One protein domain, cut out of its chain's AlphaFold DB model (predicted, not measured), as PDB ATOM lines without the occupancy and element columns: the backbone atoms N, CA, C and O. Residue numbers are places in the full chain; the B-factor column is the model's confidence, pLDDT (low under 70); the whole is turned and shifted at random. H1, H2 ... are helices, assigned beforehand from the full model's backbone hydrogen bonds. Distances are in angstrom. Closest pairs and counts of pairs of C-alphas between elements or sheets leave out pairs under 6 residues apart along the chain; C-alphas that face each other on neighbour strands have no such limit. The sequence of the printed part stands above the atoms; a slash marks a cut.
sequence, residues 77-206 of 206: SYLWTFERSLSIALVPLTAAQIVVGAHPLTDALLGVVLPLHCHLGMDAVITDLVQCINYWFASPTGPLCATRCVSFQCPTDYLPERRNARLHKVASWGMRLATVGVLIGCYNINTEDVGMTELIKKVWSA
ATOM      1  N   SER A  77      46.731  12.501  64.966       80.06
ATOM      2  CA  SER A  77      45.403  12.869  64.462       80.06
ATOM      3  C   SER A  77      44.414  11.704  64.486       80.06
ATOM      4  O   SER A  77      43.315  11.855  65.018       80.06
ATOM      5  N   TYR A  78      44.796  10.532  63.961       83.44
ATOM      6  CA  TYR A  78      43.904   9.367  63.945       83.44
ATOM      7  C   TYR A  78      43.602   8.844  65.347       83.44
ATOM      8  O   TYR A  78      42.460   8.480  65.614       83.44
ATOM      9  N   LEU A  79      44.591   8.833  66.244       82.19
ATOM     10  CA  LEU A  79      44.403   8.374  67.618       82.19
ATOM     11  C   LEU A  79      43.435   9.289  68.374       82.19
ATOM     12  O   LEU A  79      42.474   8.811  68.971       82.19
ATOM     13  N   TRP A  80      43.615  10.604  68.245       83.12
ATOM     14  CA  TRP A  80      42.714  11.587  68.836       83.12
ATOM     15  C   TRP A  80      41.285  11.455  68.293       83.12
ATOM     16  O   TRP A  80      40.320  11.436  69.061       83.12
ATOM     17  N   THR A  81      41.121  11.298  66.976       88.00
ATOM     18  CA  THR A  81      39.796  11.052  66.388       88.00
ATOM     19  C   THR A  81      39.209   9.718  66.855       88.00
ATOM     20  O   THR A  81      38.012   9.652  67.138       88.00
ATOM     21  N   PHE A  82      40.024   8.672  66.991       87.06
ATOM     22  CA  PHE A  82      39.585   7.356  67.446       87.06
ATOM     23  C   PHE A  82      39.090   7.385  68.894       87.06
ATOM     24  O   PHE A  82      37.988   6.903  69.163       87.06
ATOM     25  N   GLU A  83      39.823   8.039  69.799       88.38
ATOM     26  CA  GLU A  83      39.392   8.251  71.184       88.38
ATOM     27  C   GLU A  83      38.009   8.897  71.252       88.38
ATOM     28  O   GLU A  83      37.117   8.403  71.945       88.38
ATOM     29  N   ARG A  84      37.814   9.989  70.500       91.25
ATOM     30  CA  ARG A  84      36.523  10.684  70.474       91.25
ATOM     31  C   ARG A  84      35.437   9.825  69.832       91.25
ATOM     32  O   ARG A  84      34.310   9.821  70.323       91.25
ATOM     33  N   SER A  85      35.763   9.069  68.783       90.69
ATOM     34  CA  SER A  85      34.810   8.178  68.112       90.69
ATOM     35  C   SER A  85      34.292   7.076  69.039       90.69
ATOM     36  O   SER A  85      33.088   6.827  69.061       90.69
ATOM     37  N   LEU A  86      35.160   6.479  69.865       91.69
ATOM     38  CA  LEU A  86      34.769   5.458  70.836       91.69
ATOM     39  C   LEU A  86      33.881   6.041  71.937       91.69
ATOM     40  O   LEU A  86      32.870   5.428  72.273       91.69
ATOM     41  N   SER A  87      34.190   7.238  72.450       92.00
ATOM     42  CA  SER A  87      33.315   7.918  73.415       92.00
ATOM     43  C   SER A  87      31.939   8.228  72.823       92.00
ATOM     44  O   SER A  87      30.926   7.972  73.470       92.00
ATOM     45  N   ILE A  88      31.882   8.729  71.583       93.88
ATOM     46  CA  ILE A  88      30.615   9.019  70.895       93.88
ATOM     47  C   ILE A  88      29.827   7.733  70.632       93.88
ATOM     48  O   ILE A  88      28.611   7.745  70.779       93.88
ATOM     49  N   ALA A  89      30.490   6.628  70.274       91.75
ATOM     50  CA  ALA A  89      29.844   5.340  70.026       91.75
ATOM     51  C   ALA A  89      29.335   4.661  71.308       91.75
ATOM     52  O   ALA A  89      28.305   3.987  71.278       91.75
ATOM     53  N   LEU A  90      30.013   4.853  72.444       92.62
ATOM     54  CA  LEU A  90      29.644   4.232  73.721       92.62
ATOM     55  C   LEU A  90      28.333   4.796  74.299       92.62
ATOM     56  O   LEU A  90      27.553   4.062  74.906       92.62
ATOM     57  N   VAL A  91      28.052   6.083  74.079       93.88
ATOM     58  CA  VAL A  91      26.830   6.745  74.575       93.88
ATOM     59  C   VAL A  91      25.535   6.115  74.024       93.88
ATOM     60  O   VAL A  91      24.702   5.689  74.823       93.88
ATOM     61  N   PRO A  92      25.322   5.979  72.701       92.44
ATOM     62  CA  PRO A  92      24.128   5.326  72.177       92.44
ATOM     63  C   PRO A  92      24.108   3.824  72.483       92.44
ATOM     64  O   PRO A  92      23.028   3.275  72.673       92.44
ATOM     65  N   LEU A  93      25.268   3.162  72.580       90.75
ATOM     66  CA  LEU A  93      25.331   1.744  72.949       90.75
ATOM     67  C   LEU A  93      24.807   1.493  74.366       90.75
ATOM     68  O   LEU A  93      24.009   0.584  74.582       90.75
ATOM     69  N   THR A  94      25.233   2.310  75.326       92.19
ATOM     70  CA  THR A  94      24.781   2.202  76.721       92.19
ATOM     71  C   THR A  94      23.300   2.560  76.852       92.19
ATOM     72  O   THR A  94      22.554   1.841  77.514       92.19
ATOM     73  N   ALA A  95      22.833   3.597  76.149       91.69
ATOM     74  CA  ALA A  95      21.409   3.932  76.093       91.69
ATOM     75  C   ALA A  95      20.561   2.801  75.479       91.69
ATOM     76  O   ALA A  95      19.492   2.477  75.998       91.69
ATOM     77  N   ALA A  96      21.046   2.161  74.409       89.69
ATOM     78  CA  ALA A  96      20.355   1.049  73.760       89.69
ATOM     79  C   ALA A  96      20.160  -0.142  74.707       89.69
ATOM     80  O   ALA A  96      19.085  -0.739  74.711       89.69
ATOM     81  N   GLN A  97      21.144  -0.450  75.556       88.38
ATOM     82  CA  GLN A  97      21.020  -1.533  76.535       88.38
ATOM     83  C   GLN A  97      19.969  -1.261  77.614       88.38
ATOM     84  O   GLN A  97      19.282  -2.184  78.049       88.38
ATOM     85  N   ILE A  98      19.805   0.000  78.022       88.75
ATOM     86  CA  ILE A  98      18.799   0.381  79.022       88.75
ATOM     87  C   ILE A  98      17.379   0.242  78.453       88.75
ATOM     88  O   ILE A  98      16.473  -0.175  79.173       88.75
ATOM     89  N   VAL A  99      17.173   0.569  77.171       89.88
ATOM     90  CA  VAL A  99      15.837   0.569  76.543       89.88
ATOM     91  C   VAL A  99      15.446  -0.799  75.983       89.88
ATOM     92  O   VAL A  99      14.328  -1.254  76.207       89.88
ATOM     93  N   VAL A 100      16.340  -1.445  75.229       85.19
ATOM     94  CA  VAL A 100      16.045  -2.697  74.507       85.19
ATOM     95  C   VAL A 100      16.223  -3.922  75.408       85.19
ATOM     96  O   VAL A 100      15.555  -4.936  75.210       85.19
ATOM     97  N   GLY A 101      17.070  -3.829  76.436       77.31
ATOM     98  CA  GLY A 101      17.381  -4.945  77.324       77.31
ATOM     99  C   GLY A 101      18.403  -5.913  76.723       77.31
ATOM    100  O   GLY A 101      19.260  -5.516  75.938       77.31
ATOM    101  N   ALA A 102      18.334  -7.182  77.134       76.94
ATOM    102  CA  ALA A 102      19.337  -8.185  76.802       76.94
ATOM    103  C   ALA A 102      19.234  -8.615  75.338       76.94
ATOM    104  O   ALA A 102      18.372  -9.410  74.959       76.94
ATOM    105  N   HIS A 103      20.130  -8.082  74.513       85.50
ATOM    106  CA  HIS A 103      20.282  -8.485  73.126       85.50
ATOM    107  C   HIS A 103      21.750  -8.870  72.873       85.50
ATOM    108  O   HIS A 103      22.651  -8.057  73.098       85.50
ATOM    109  N   PRO A 104      22.030 -10.088  72.368       84.69
ATOM    110  CA  PRO A 104      23.388 -10.641  72.338       84.69
ATOM    111  C   PRO A 104      24.352  -9.815  71.477       84.69
ATOM    112  O   PRO A 104      25.547  -9.762  71.750       84.69
ATOM    113  N   LEU A 105      23.844  -9.115  70.454       88.25
ATOM    114  CA  LEU A 105      24.670  -8.226  69.634       88.25
ATOM    115  C   LEU A 105      25.050  -6.939  70.373       88.25
ATOM    116  O   LEU A 105      26.190  -6.502  70.274       88.25
ATOM    117  N   THR A 106      24.121  -6.307  71.097       89.50
ATOM    118  CA  THR A 106      24.417  -5.048  71.804       89.50
ATOM    119  C   THR A 106      25.307  -5.307  73.010       89.50
ATOM    120  O   THR A 106      26.138  -4.467  73.346       89.50
ATOM    121  N   ASP A 107      25.181  -6.484  73.618       90.44
ATOM    122  CA  ASP A 107      26.052  -6.954  74.691       90.44
ATOM    123  C   ASP A 107      27.456  -7.280  74.173       90.44
ATOM    124  O   ASP A 107      28.436  -6.839  74.774       90.44
ATOM    125  N   ALA A 108      27.570  -7.946  73.017       90.12
ATOM    126  CA  ALA A 108      28.855  -8.181  72.358       90.12
ATOM    127  C   ALA A 108      29.546  -6.875  71.947       90.12
ATOM    128  O   ALA A 108      30.738  -6.695  72.193       90.12
ATOM    129  N   LEU A 109      28.802  -5.949  71.334       92.00
ATOM    130  CA  LEU A 109      29.348  -4.665  70.903       92.00
ATOM    131  C   LEU A 109      29.803  -3.832  72.104       92.00
ATOM    132  O   LEU A 109      30.888  -3.257  72.053       92.00
ATOM    133  N   LEU A 110      29.043  -3.817  73.207       91.75
ATOM    134  CA  LEU A 110      29.495  -3.158  74.431       91.75
ATOM    135  C   LEU A 110      30.738  -3.851  75.002       91.75
ATOM    136  O   LEU A 110      31.685  -3.168  75.380       91.75
ATOM    137  N   GLY A 111      30.773  -5.184  74.984       91.38
ATOM    138  CA  GLY A 111      31.922  -5.987  75.404       91.38
ATOM    139  C   GLY A 111      33.199  -5.762  74.590       91.38
ATOM    140  O   GLY A 111      34.269  -6.138  75.051       91.38
ATOM    141  N   VAL A 112      33.126  -5.117  73.423       92.69
ATOM    142  CA  VAL A 112      34.300  -4.758  72.605       92.69
ATOM    143  C   VAL A 112      34.612  -3.265  72.690       92.69
ATOM    144  O   VAL A 112      35.758  -2.881  72.927       92.69
ATOM    145  N   VAL A 113      33.602  -2.408  72.527       94.19
ATOM    146  CA  VAL A 113      33.772  -0.947  72.513       94.19
ATOM    147  C   VAL A 113      34.202  -0.427  73.886       94.19
ATOM    148  O   VAL A 113      35.064   0.450  73.956       94.19
ATOM    149  N   LEU A 114      33.655  -0.979  74.976       93.19
ATOM    150  CA  LEU A 114      33.985  -0.538  76.331       93.19
ATOM    151  C   LEU A 114      35.452  -0.847  76.696       93.19
ATOM    152  O   LEU A 114      36.163   0.099  77.039       93.19
ATOM    153  N   PRO A 115      35.970  -2.089  76.560       94.38
ATOM    154  CA  PRO A 115      37.383  -2.355  76.832       94.38
ATOM    155  C   PRO A 115      38.336  -1.583  75.919       94.38
ATOM    156  O   PRO A 115      39.399  -1.175  76.381       94.38
ATOM    157  N   LEU A 116      37.967  -1.342  74.654       93.38
ATOM    158  CA  LEU A 116      38.766  -0.512  73.747       93.38
ATOM    159  C   LEU A 116      38.841   0.947  74.216       93.38
ATOM    160  O   LEU A 116      39.924   1.528  74.204       93.38
ATOM    161  N   HIS A 117      37.728   1.533  74.671       93.69
ATOM    162  CA  HIS A 117      37.733   2.887  75.229       93.69
ATOM    163  C   HIS A 117      38.589   2.971  76.502       93.69
ATOM    164  O   HIS A 117      39.396   3.891  76.647       93.69
ATOM    165  N   CYS A 118      38.471   1.975  77.388       93.56
ATOM    166  CA  CYS A 118      39.299   1.881  78.588       93.56
ATOM    167  C   CYS A 118      40.789   1.699  78.260       93.56
ATOM    168  O   CYS A 118      41.615   2.328  78.912       93.56
ATOM    169  N   HIS A 119      41.139   0.892  77.252       93.31
ATOM    170  CA  HIS A 119      42.528   0.654  76.837       93.31
ATOM    171  C   HIS A 119      43.238   1.959  76.460       93.31
ATOM    172  O   HIS A 119      44.287   2.260  77.021       93.31
ATOM    173  N   LEU A 120      42.631   2.779  75.593       91.50
ATOM    174  CA  LEU A 120      43.218   4.060  75.176       91.50
ATOM    175  C   LEU A 120      43.328   5.059  76.332       91.50
ATOM    176  O   LEU A 120      44.351   5.722  76.487       91.50
ATOM    177  N   GLY A 121      42.282   5.154  77.162       89.81
ATOM    178  CA  GLY A 121      42.301   6.038  78.328       89.81
ATOM    179  C   GLY A 121      43.388   5.640  79.326       89.81
ATOM    180  O   GLY A 121      44.036   6.499  79.923       89.81
ATOM    181  N   MET A 122      43.628   4.339  79.484       91.44
ATOM    182  CA  MET A 122      44.625   3.840  80.420       91.44
ATOM    183  C   MET A 122      46.047   3.868  79.855       91.44
ATOM    184  O   MET A 122      46.977   4.101  80.624       91.44
ATOM    185  N   ASP A 123      46.225   3.737  78.539       89.19
ATOM    186  CA  ASP A 123      47.502   3.993  77.861       89.19
ATOM    187  C   ASP A 123      47.957   5.452  78.043       89.19
ATOM    188  O   ASP A 123      49.137   5.695  78.318       89.19
ATOM    189  N   ALA A 124      47.031   6.418  77.990       86.44
ATOM    190  CA  ALA A 124      47.332   7.822  78.283       86.44
ATOM    191  C   ALA A 124      47.802   8.012  79.738       86.44
ATOM    192  O   ALA A 124      48.875   8.565  79.981       86.44
ATOM    193  N   VAL A 125      47.062   7.456  80.707       87.06
ATOM    194  CA  VAL A 125      47.436   7.522  82.133       87.06
ATOM    195  C   VAL A 125      48.786   6.847  82.392       87.06
ATOM    196  O   VAL A 125      49.610   7.385  83.127       87.06
ATOM    197  N   ILE A 126      49.049   5.680  81.799       86.94
ATOM    198  CA  ILE A 126      50.330   4.977  81.963       86.94
ATOM    199  C   ILE A 126      51.484   5.810  81.409       86.94
ATOM    200  O   ILE A 126      52.517   5.913  82.075       86.94
ATOM    201  N   THR A 127      51.318   6.408  80.229       82.44
ATOM    202  CA  THR A 127      52.347   7.253  79.606       82.44
ATOM    203  C   THR A 127      52.695   8.431  80.516       82.44
ATOM    204  O   THR A 127      53.870   8.660  80.819       82.44
ATOM    205  N   ASP A 128      51.677   9.096  81.064       80.62
ATOM    206  CA  ASP A 128      51.855  10.204  82.003       80.62
ATOM    207  C   ASP A 128      52.524   9.757  83.305       80.62
ATOM    208  O   ASP A 128      53.451  10.409  83.793       80.62
ATOM    209  N   LEU A 129      52.110   8.617  83.865       81.25
ATOM    210  CA  LEU A 129      52.684   8.077  85.097       81.25
ATOM    211  C   LEU A 129      54.159   7.694  84.926       81.25
ATOM    212  O   LEU A 129      54.989   8.056  85.764       81.25
ATOM    213  N   VAL A 130      54.512   6.987  83.850       81.69
ATOM    214  CA  VAL A 130      55.899   6.579  83.559       81.69
ATOM    215  C   VAL A 130      56.791   7.805  83.387       81.69
ATOM    216  O   VAL A 130      57.923   7.831  83.893       81.69
ATOM    217  N   GLN A 131      56.261   8.838  82.736       75.50
ATOM    218  CA  GLN A 131      56.963  10.087  82.532       75.50
ATOM    219  C   GLN A 131      57.085  10.900  83.835       75.50
ATOM    220  O   GLN A 131      58.164  11.417  84.132       75.50
ATOM    221  N   CYS A 132      56.056  10.934  84.684       72.00
ATOM    222  CA  CYS A 132      56.118  11.552  86.014       72.00
ATOM    223  C   CYS A 132      57.165  10.881  86.914       72.00
ATOM    224  O   CYS A 132      57.970  11.569  87.548       72.00
ATOM    225  N   ILE A 133      57.207   9.543  86.927       74.88
ATOM    226  CA  ILE A 133      58.221   8.764  87.653       74.88
ATOM    227  C   ILE A 133      59.617   9.145  87.162       74.88
ATOM    228  O   ILE A 133      60.516   9.401  87.963       74.88
ATOM    229  N   ASN A 134      59.798   9.242  85.844       74.44
ATOM    230  CA  ASN A 134      61.032   9.749  85.273       74.44
ATOM    231  C   ASN A 134      61.370  11.143  85.831       74.44
ATOM    232  O   ASN A 134      62.432  11.318  86.436       74.44
ATOM    233  N   TYR A 135      60.518  12.149  85.663       69.12
ATOM    234  CA  TYR A 135      60.825  13.501  86.152       69.12
ATOM    235  C   TYR A 135      61.211  13.544  87.628       69.12
ATOM    236  O   TYR A 135      62.194  14.203  87.975       69.12
ATOM    237  N   TRP A 136      60.492  12.798  88.468       63.94
ATOM    238  CA  TRP A 136      60.750  12.729  89.903       63.94
ATOM    239  C   TRP A 136      62.175  12.259  90.218       63.94
ATOM    240  O   TRP A 136      62.861  12.872  91.030       63.94
ATOM    241  N   PHE A 137      62.670  11.240  89.511       65.50
ATOM    242  CA  PHE A 137      64.042  10.752  89.681       65.50
ATOM    243  C   PHE A 137      65.110  11.606  88.969       65.50
ATOM    244  O   PHE A 137      66.297  11.372  89.175       65.50
ATOM    245  N   ALA A 138      64.741  12.518  88.054       64.38
ATOM    246  CA  ALA A 138      65.698  13.309  87.254       64.38
ATOM    247  C   ALA A 138      65.982  14.690  87.844       64.38
ATOM    248  O   ALA A 138      67.050  15.240  87.584       64.38
ATOM    249  N   SER A 139      65.029  15.274  88.571       58.38
ATOM    250  CA  SER A 139      65.156  16.654  89.027       58.38
ATOM    251  C   SER A 139      65.978  16.741  90.320       58.38
ATOM    252  O   SER A 139      65.578  16.159  91.329       58.38
ATOM    253  N   PRO A 140      67.090  17.498  90.349       61.25
ATOM    254  CA  PRO A 140      67.848  17.741  91.577       61.25
ATOM    255  C   PRO A 140      67.108  18.658  92.570       61.25
ATOM    256  O   PRO A 140      67.532  18.784  93.716       61.25
ATOM    257  N   THR A 141      65.995  19.286  92.169       59.44
ATOM    258  CA  THR A 141      65.236  20.254  92.977       59.44
ATOM    259  C   THR A 141      63.800  19.797  93.259       59.44
ATOM    260  O   THR A 141      62.856  20.501  92.925       59.44
ATOM    261  N   GLY A 142      63.629  18.626  93.879       56.41
ATOM    262  CA  GLY A 142      62.452  18.252  94.686       56.41
ATOM    263  C   GLY A 142      61.029  18.331  94.072       56.41
ATOM    264  O   GLY A 142      60.826  18.679  92.911       56.41
ATOM    265  N   PRO A 143      59.991  17.995  94.868       63.03
ATOM    266  CA  PRO A 143      58.612  17.800  94.395       63.03
ATOM    267  C   PRO A 143      57.800  19.092  94.186       63.03
ATOM    268  O   PRO A 143      56.668  19.034  93.715       63.03
ATOM    269  N   LEU A 144      58.344  20.270  94.507       54.12
ATOM    270  CA  LEU A 144      57.577  21.527  94.511       54.12
ATOM    271  C   LEU A 144      57.304  22.105  93.110       54.12
ATOM    272  O   LEU A 144      56.372  22.884  92.946       54.12
ATOM    273  N   CYS A 145      58.064  21.700  92.086       47.69
ATOM    274  CA  CYS A 145      57.807  22.099  90.696       47.69
ATOM    275  C   CYS A 145      56.750  21.201  90.008       47.69
ATOM    276  O   CYS A 145      56.126  21.612  89.033       47.69
ATOM    277  N   ALA A 146      56.481  20.002  90.551       53.38
ATOM    278  CA  ALA A 146      55.525  19.037  89.991       53.38
ATOM    279  C   ALA A 146      54.057  19.446  90.205       53.38
ATOM    280  O   ALA A 146      53.202  19.157  89.369       53.38
ATOM    281  N   THR A 147      53.759  20.191  91.274       53.78
ATOM    282  CA  THR A 147      52.394  20.636  91.607       53.78
ATOM    283  C   THR A 147      51.808  21.607  90.573       53.78
ATOM    284  O   THR A 147      50.598  21.798  90.527       53.78
ATOM    285  N   ARG A 148      52.632  22.204  89.697       50.16
ATOM    286  CA  ARG A 148      52.167  23.110  88.632       50.16
ATOM    287  C   ARG A 148      51.928  22.412  87.281       50.16
ATOM    288  O   ARG A 148      51.389  23.041  86.379       50.16
ATOM    289  N   CYS A 149      52.273  21.128  87.147       46.78
ATOM    290  CA  CYS A 149      52.113  20.352  85.907       46.78
ATOM    291  C   CYS A 149      50.896  19.410  85.901       46.78
ATOM    292  O   CYS A 149      50.655  18.758  84.893       46.78
ATOM    293  N   VAL A 150      50.098  19.358  86.974       53.00
ATOM    294  CA  VAL A 150      48.912  18.475  87.081       53.00
ATOM    295  C   VAL A 150      47.687  18.980  86.303       53.00
ATOM    296  O   VAL A 150      46.607  18.397  86.391       53.00
ATOM    297  N   SER A 151      47.819  20.064  85.532       47.38
ATOM    298  CA  SER A 151      46.797  20.429  84.554       47.38
ATOM    299  C   SER A 151      46.806  19.386  83.438       47.38
ATOM    300  O   SER A 151      47.763  19.291  82.678       47.38
ATOM    301  N   PHE A 152      45.713  18.627  83.408       45.47
ATOM    302  CA  PHE A 152      45.345  17.410  82.669       45.47
ATOM    303  C   PHE A 152      45.634  17.333  81.150       45.47
ATOM    304  O   PHE A 152      45.094  16.462  80.478       45.47
ATOM    305  N   GLN A 153      46.437  18.229  80.572       43.59
ATOM    306  CA  GLN A 153      46.681  18.271  79.131       43.59
ATOM    307  C   GLN A 153      48.063  18.831  78.749       43.59
ATOM    308  O   GLN A 153      48.172  19.561  77.767       43.59
ATOM    309  N   CYS A 154      49.127  18.537  79.506       52.12
ATOM    310  CA  CYS A 154      50.485  18.824  79.033       52.12
ATOM    311  C   CYS A 154      50.830  17.834  77.906       52.12
ATOM    312  O   CYS A 154      50.890  16.637  78.181       52.12
ATOM    313  N   PRO A 155      51.039  18.281  76.652       52.97
ATOM    314  CA  PRO A 155      51.436  17.381  75.578       52.97
ATOM    315  C   PRO A 155      52.781  16.737  75.929       52.97
ATOM    316  O   PRO A 155      53.784  17.428  76.117       52.97
ATOM    317  N   THR A 156      52.793  15.412  76.017       53.31
ATOM    318  CA  THR A 156      53.947  14.559  76.339       53.31
ATOM    319  C   THR A 156      55.043  14.562  75.259       53.31
ATOM    320  O   THR A 156      56.081  13.928  75.428       53.31
ATOM    321  N   ASP A 157      54.872  15.338  74.185       52.94
ATOM    322  CA  ASP A 157      55.659  15.273  72.945       52.94
ATOM    323  C   ASP A 157      57.103  15.788  73.018       52.94
ATOM    324  O   ASP A 157      57.880  15.580  72.085       52.94
ATOM    325  N   TYR A 158      57.514  16.452  74.100       50.62
ATOM    326  CA  TYR A 158      58.807  17.152  74.114       50.62
ATOM    327  C   TYR A 158      59.853  16.591  75.070       50.62
ATOM    328  O   TYR A 158      60.941  17.167  75.153       50.62
ATOM    329  N   LEU A 159      59.587  15.482  75.773       54.56
ATOM    330  CA  LEU A 159      60.588  14.914  76.673       54.56
ATOM    331  C   LEU A 159      61.045  13.490  76.362       54.56
ATOM    332  O   LEU A 159      60.238  12.608  76.103       54.56
ATOM    333  N   PRO A 160      62.370  13.244  76.408       56.59
ATOM    334  CA  PRO A 160      62.927  11.980  75.965       56.59
ATOM    335  C   PRO A 160      62.634  10.847  76.961       56.59
ATOM    336  O   PRO A 160      63.158  10.837  78.074       56.59
ATOM    337  N   GLU A 161      61.932   9.825  76.472       60.19
ATOM    338  CA  GLU A 161      61.614   8.488  77.037       60.19
ATOM    339  C   GLU A 161      62.806   7.708  77.658       60.19
ATOM    340  O   GLU A 161      62.692   6.593  78.167       60.19
ATOM    341  N   ARG A 162      64.028   8.228  77.559       58.72
ATOM    342  CA  ARG A 162      65.243   7.403  77.468       58.72
ATOM    343  C   ARG A 162      65.707   6.765  78.775       58.72
ATOM    344  O   ARG A 162      66.638   5.965  78.731       58.72
ATOM    345  N   ARG A 163      65.111   7.083  79.928       69.75
ATOM    346  CA  ARG A 163      65.605   6.547  81.206       69.75
ATOM    347  C   ARG A 163      64.985   5.204  81.590       69.75
ATOM    348  O   ARG A 163      65.731   4.290  81.929       69.75
ATOM    349  N   ASN A 164      63.663   5.055  81.571       71.19
ATOM    350  CA  ASN A 164      62.980   3.863  82.102       71.19
ATOM    351  C   ASN A 164      62.201   3.084  81.026       71.19
ATOM    352  O   ASN A 164      61.140   2.528  81.301       71.19
ATOM    353  N   ALA A 165      62.780   2.928  79.833       78.12
ATOM    354  CA  ALA A 165      62.155   2.223  78.706       78.12
ATOM    355  C   ALA A 165      61.685   0.783  79.020       78.12
ATOM    356  O   ALA A 165      60.825   0.245  78.329       78.12
ATOM    357  N   ARG A 166      62.243   0.125  80.050       83.50
ATOM    358  CA  ARG A 166      61.757  -1.188  80.513       83.50
ATOM    359  C   ARG A 166      60.374  -1.095  81.159       83.50
ATOM    360  O   ARG A 166      59.545  -1.954  80.893       83.50
ATOM    361  N   LEU A 167      60.132  -0.062  81.969       84.19
ATOM    362  CA  LEU A 167      58.854   0.138  82.650       84.19
ATOM    363  C   LEU A 167      57.752   0.445  81.639       84.19
ATOM    364  O   LEU A 167      56.721  -0.217  81.675       84.19
ATOM    365  N   HIS A 168      58.018   1.350  80.691       83.00
ATOM    366  CA  HIS A 168      57.099   1.633  79.589       83.00
ATOM    367  C   HIS A 168      56.741   0.347  78.832       83.00
ATOM    368  O   HIS A 168      55.575   0.002  78.699       83.00
ATOM    369  N   LYS A 169      57.743  -0.445  78.420       87.50
ATOM    370  CA  LYS A 169      57.511  -1.703  77.688       87.50
ATOM    371  C   LYS A 169      56.685  -2.721  78.472       87.50
ATOM    372  O   LYS A 169      55.797  -3.331  77.886       87.50
ATOM    373  N   VAL A 170      56.978  -2.919  79.759       90.69
ATOM    374  CA  VAL A 170      56.224  -3.854  80.612       90.69
ATOM    375  C   VAL A 170      54.793  -3.364  80.810       90.69
ATOM    376  O   VAL A 170      53.871  -4.161  80.680       90.69
ATOM    377  N   ALA A 171      54.598  -2.070  81.065       88.69
ATOM    378  CA  ALA A 171      53.275  -1.489  81.249       88.69
ATOM    379  C   ALA A 171      52.434  -1.568  79.963       88.69
ATOM    380  O   ALA A 171      51.306  -2.051  80.015       88.69
ATOM    381  N   SER A 172      53.001  -1.221  78.801       86.88
ATOM    382  CA  SER A 172      52.303  -1.330  77.512       86.88
ATOM    383  C   SER A 172      51.940  -2.777  77.164       86.88
ATOM    384  O   SER A 172      50.849  -3.043  76.665       86.88
ATOM    385  N   TRP A 173      52.833  -3.741  77.418       92.94
ATOM    386  CA  TRP A 173      52.517  -5.156  77.186       92.94
ATOM    387  C   TRP A 173      51.488  -5.691  78.176       92.94
ATOM    388  O   TRP A 173      50.575  -6.409  77.774       92.94
ATOM    389  N   GLY A 174      51.600  -5.311  79.449       94.50
ATOM    390  CA  GLY A 174      50.621  -5.648  80.476       94.50
ATOM    391  C   GLY A 174      49.231  -5.136  80.113       94.50
ATOM    392  O   GLY A 174      48.268  -5.893  80.196       94.50
ATOM    393  N   MET A 175      49.136  -3.901  79.615       93.50
ATOM    394  CA  MET A 175      47.873  -3.309  79.181       93.50
ATOM    395  C   MET A 175      47.264  -4.056  77.986       93.50
ATOM    396  O   MET A 175      46.078  -4.371  77.988       93.50
ATOM    397  N   ARG A 176      48.079  -4.444  76.996       94.06
ATOM    398  CA  ARG A 176      47.615  -5.260  75.857       94.06
ATOM    399  C   ARG A 176      47.101  -6.631  76.295       94.06
ATOM    400  O   ARG A 176      46.051  -7.061  75.826       94.06
ATOM    401  N   LEU A 177      47.814  -7.302  77.200       96.50
ATOM    402  CA  LEU A 177      47.382  -8.592  77.745       96.50
ATOM    403  C   LEU A 177      46.096  -8.458  78.561       96.50
ATOM    404  O   LEU A 177      45.210  -9.298  78.426       96.50
ATOM    405  N   ALA A 178      45.970  -7.396  79.357       95.50
ATOM    406  CA  ALA A 178      44.755  -7.109  80.106       95.50
ATOM    407  C   ALA A 178      43.559  -6.913  79.163       95.50
ATOM    408  O   ALA A 178      42.524  -7.545  79.357       95.50
ATOM    409  N   THR A 179      43.711  -6.122  78.098       95.56
ATOM    410  CA  THR A 179      42.636  -5.899  77.119       95.56
ATOM    411  C   THR A 179      42.245  -7.176  76.387       95.56
ATOM    412  O   THR A 179      41.056  -7.448  76.253       95.56
ATOM    413  N   VAL A 180      43.210  -8.002  75.973       96.00
ATOM    414  CA  VAL A 180      42.908  -9.309  75.367       96.00
ATOM    415  C   VAL A 180      42.189 -10.223  76.360       96.00
ATOM    416  O   VAL A 180      41.197 -10.847  75.995       96.00
ATOM    417  N   GLY A 181      42.628 -10.265  77.620       96.31
ATOM    418  CA  GLY A 181      41.969 -11.043  78.670       96.31
ATOM    419  C   GLY A 181      40.519 -10.615  78.900       96.31
ATOM    420  O   GLY A 181      39.636 -11.468  78.967       96.31
ATOM    421  N   VAL A 182      40.253  -9.305  78.945       95.50
ATOM    422  CA  VAL A 182      38.888  -8.769  79.064       95.50
ATOM    423  C   VAL A 182      38.050  -9.125  77.836       95.50
ATOM    424  O   VAL A 182      36.928  -9.589  78.000       95.50
ATOM    425  N   LEU A 183      38.585  -8.981  76.619       94.19
ATOM    426  CA  LEU A 183      37.862  -9.337  75.390       94.19
ATOM    427  C   LEU A 183      37.505 -10.829  75.341       94.19
ATOM    428  O   LEU A 183      36.386 -11.172  74.967       94.19
ATOM    429  N   ILE A 184      38.423 -11.709  75.754       95.31
ATOM    430  CA  ILE A 184      38.159 -13.152  75.867       95.31
ATOM    431  C   ILE A 184      37.084 -13.417  76.927       95.31
ATOM    432  O   ILE A 184      36.166 -14.196  76.683       95.31
ATOM    433  N   GLY A 185      37.149 -12.744  78.080       94.12
ATOM    434  CA  GLY A 185      36.128 -12.854  79.123       94.12
ATOM    435  C   GLY A 185      34.743 -12.422  78.632       94.12
ATOM    436  O   GLY A 185      33.774 -13.155  78.808       94.12
ATOM    437  N   CYS A 186      34.651 -11.278  77.952       92.75
ATOM    438  CA  CYS A 186      33.408 -10.800  77.347       92.75
ATOM    439  C   CYS A 186      32.876 -11.761  76.276       92.75
ATOM    440  O   CYS A 186      31.666 -11.960  76.192       92.75
ATOM    441  N   TYR A 187      33.762 -12.367  75.477       92.06
ATOM    442  CA  TYR A 187      33.380 -13.380  74.496       92.06
ATOM    443  C   TYR A 187      32.769 -14.608  75.176       92.06
ATOM    444  O   TYR A 187      31.637 -14.961  74.856       92.06
ATOM    445  N   ASN A 188      33.459 -15.184  76.167       94.06
ATOM    446  CA  ASN A 188      32.975 -16.364  76.885       94.06
ATOM    447  C   ASN A 188      31.638 -16.098  77.593       94.06
ATOM    448  O   ASN A 188      30.722 -16.904  77.474       94.06
ATOM    449  N   ILE A 189      31.473 -14.938  78.245       91.75
ATOM    450  CA  ILE A 189      30.209 -14.566  78.912       91.75
ATOM    451  C   ILE A 189      29.042 -14.464  77.911       91.75
ATOM    452  O   ILE A 189      27.883 -14.671  78.267       91.75
ATOM    453  N   ASN A 190      29.330 -14.130  76.652       88.31
ATOM    454  CA  ASN A 190      28.310 -14.009  75.615       88.31
ATOM    455  C   ASN A 190      28.004 -15.337  74.902       88.31
ATOM    456  O   ASN A 190      26.912 -15.493  74.361       88.31
ATOM    457  N   THR A 191      28.953 -16.277  74.855       88.12
ATOM    458  CA  THR A 191      28.765 -17.573  74.179       88.12
ATOM    459  C   THR A 191      28.376 -18.711  75.114       88.12
ATOM    460  O   THR A 191      27.663 -19.614  74.683       88.12
ATOM    461  N   GLU A 192      28.852 -18.696  76.359       89.88
ATOM    462  CA  GLU A 192      28.666 -19.786  77.329       89.88
ATOM    463  C   GLU A 192      27.713 -19.414  78.479       89.88
ATOM    464  O   GLU A 192      27.078 -20.302  79.046       89.88
ATOM    465  N   ASP A 193      27.557 -18.120  78.786       86.81
ATOM    466  CA  ASP A 193      26.696 -17.622  79.865       86.81
ATOM    467  C   ASP A 193      25.462 -16.850  79.344       86.81
ATOM    468  O   ASP A 193      25.104 -16.858  78.170       86.81
ATOM    469  N   VAL A 194      24.755 -16.191  80.267       83.75
ATOM    470  CA  VAL A 194      23.475 -15.491  80.057       83.75
ATOM    471  C   VAL A 194      23.642 -14.125  79.359       83.75
ATOM    472  O   VAL A 194      22.651 -13.473  79.041       83.75
ATOM    473  N   GLY A 195      24.877 -13.675  79.115       86.38
ATOM    474  CA  GLY A 195      25.183 -12.338  78.598       86.38
ATOM    475  C   GLY A 195      25.421 -11.293  79.696       86.38
ATOM    476  O   GLY A 195      25.044 -11.462  80.861       86.38
ATOM    477  N   MET A 196      26.088 -10.192  79.332       85.69
ATOM    478  CA  MET A 196      26.567  -9.198  80.301       85.69
ATOM    479  C   MET A 196      25.430  -8.414  80.967       85.69
ATOM    480  O   MET A 196      25.485  -8.174  82.174       85.69
ATOM    481  N   THR A 197      24.386  -8.033  80.228       87.31
ATOM    482  CA  THR A 197      23.264  -7.269  80.806       87.31
ATOM    483  C   THR A 197      22.434  -8.094  81.786       87.31
ATOM    484  O   THR A 197      22.042  -7.579  82.832       87.31
ATOM    485  N   GLU A 198      22.201  -9.378  81.511       87.00
ATOM    486  CA  GLU A 198      21.502 -10.267  82.448       87.00
ATOM    487  C   GLU A 198      22.356 -10.599  83.674       87.00
ATOM    488  O   GLU A 198      21.828 -10.685  84.784       87.00
ATOM    489  N   LEU A 199      23.678 -10.713  83.515       87.88
ATOM    490  CA  LEU A 199      24.595 -10.847  84.648       87.88
ATOM    491  C   LEU A 199      24.507  -9.627  85.573       87.88
ATOM    492  O   LEU A 199      24.366  -9.792  86.784       87.88
ATOM    493  N   ILE A 200      24.513  -8.412  85.014       88.31
ATOM    494  CA  ILE A 200      24.365  -7.172  85.790       88.31
ATOM    495  C   ILE A 200      23.011  -7.134  86.506       88.31
ATOM    496  O   ILE A 200      22.964  -6.816  87.694       88.31
ATOM    497  N   LYS A 201      21.916  -7.504  85.827       87.00
ATOM    498  CA  LYS A 201      20.584  -7.568  86.454       87.00
ATOM    499  C   LYS A 201      20.554  -8.550  87.622       87.00
ATOM    500  O   LYS A 201      20.045  -8.197  88.681       87.00
ATOM    501  N   LYS A 202      21.132  -9.743  87.451       88.88
ATOM    502  CA  LYS A 202      21.214 -10.757  88.513       88.88
ATOM    503  C   LYS A 202      22.026 -10.271  89.705       88.88
ATOM    504  O   LYS A 202      21.558 -10.421  90.827       88.88
ATOM    505  N   VAL A 203      23.190  -9.666  89.459       92.62
ATOM    506  CA  VAL A 203      24.051  -9.087  90.504       92.62
ATOM    507  C   VAL A 203      23.345  -7.955  91.249       92.62
ATOM    508  O   VAL A 203      23.500  -7.846  92.457       92.62
ATOM    509  N   TRP A 204      22.549  -7.135  90.560       92.00
ATOM    510  CA  TRP A 204      21.788  -6.058  91.198       92.00
ATOM    511  C   TRP A 204      20.591  -6.566  92.014       92.00
ATOM    512  O   TRP A 204      20.171  -5.921  92.971       92.00
ATOM    513  N   SER A 205      20.017  -7.706  91.623       89.69
ATOM    514  CA  SER A 205      18.904  -8.350  92.332       89.69
ATOM    515  C   SER A 205      19.329  -9.343  93.422       89.69
ATOM    516  O   SER A 205      18.451  -9.928  94.056       89.69
ATOM    517  N   ALA A 206      20.636  -9.580  93.581       76.31
ATOM    518  CA  ALA A 206      21.218 -10.474  94.584       76.31
ATOM    519  C   ALA A 206      21.368  -9.768  95.938       76.31
ATOM    520  O   ALA A 206      21.112 -10.440  96.961       76.31
TER     521      ALA A 206
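This is residues 77 to 206 of the 206 residues of the protein "Succinate dehydrogenase [ubiquinone] cytochrome b small subunit" of Jimgerdemannia flammicorona (UniProt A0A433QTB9). Three long helices make an elongated body: H2 is in the middle, H4 runs back beside it at a small angle, and H1 crosses the other side of H2 obliquely, folded back on it as a hairpin. Short H5 stands across the end where H1 ends and H2 begins; short H3 and the winding link of residues 149 to 164 lie toward the opposite end. The printed part has 130 residues, with five named helices, H1 to H5 in chain order, and no named strand: all helix. It is loose, with a radius of gyration of the C-alphas of 19.2 A, and elongated, spanning 57 by 33 by 26 A.

Start with H1, residues 77 to 100, which forms a helical hairpin with H2, residues 104 to 138. They touch, closest at the C-alphas of Leu 86 and His 117, 5.9 A apart, at a steep tilt of 41 degrees, opposite ways; of H2, residues 106 to 120 alone touch H1. H3, residues 143 to 148, is close to H2 but not clearly touching: the closest C-alphas, of Trp 136 and Pro 143, are 7.1 A apart. H2, the hub, touches H4, residues 165 to 191, at a shallow tilt of 14 degrees, opposite ways; their closest C-alphas, Gly 111 and Cys 186, are 5.4 A apart. H1 and H4 are apart. H5, residues 196 to 204, only just touches H2, with 3 pairs of C-alphas within 8 A, the closest Asp 107 and Met 196 at 6.1 A, about perpendicular at 79 degrees. In H4 and H5 every O i to N i+4 pair is within hydrogen-bond range; H1 has 19 of 20, H2 30 of 31, and H3 0 of 2, with 1 of 3 O i to N i+3 pairs.

Find C-alpha 77 at (45.403, 12.869, 64.462); from there H1 runs 34.7 A. H2 spans 50.9 A, H3 10.1 A, H4 39.1 A and H5 12.3 A, ending at C-alpha 204, (21.788, -6.058, 91.198).

The farthest C-alphas, of Val 100 and Pro 140, are 58.2 A apart. The printed part has no cut; the link from H3 to H4 is long. Residues 135 to 163 have pLDDT under 70.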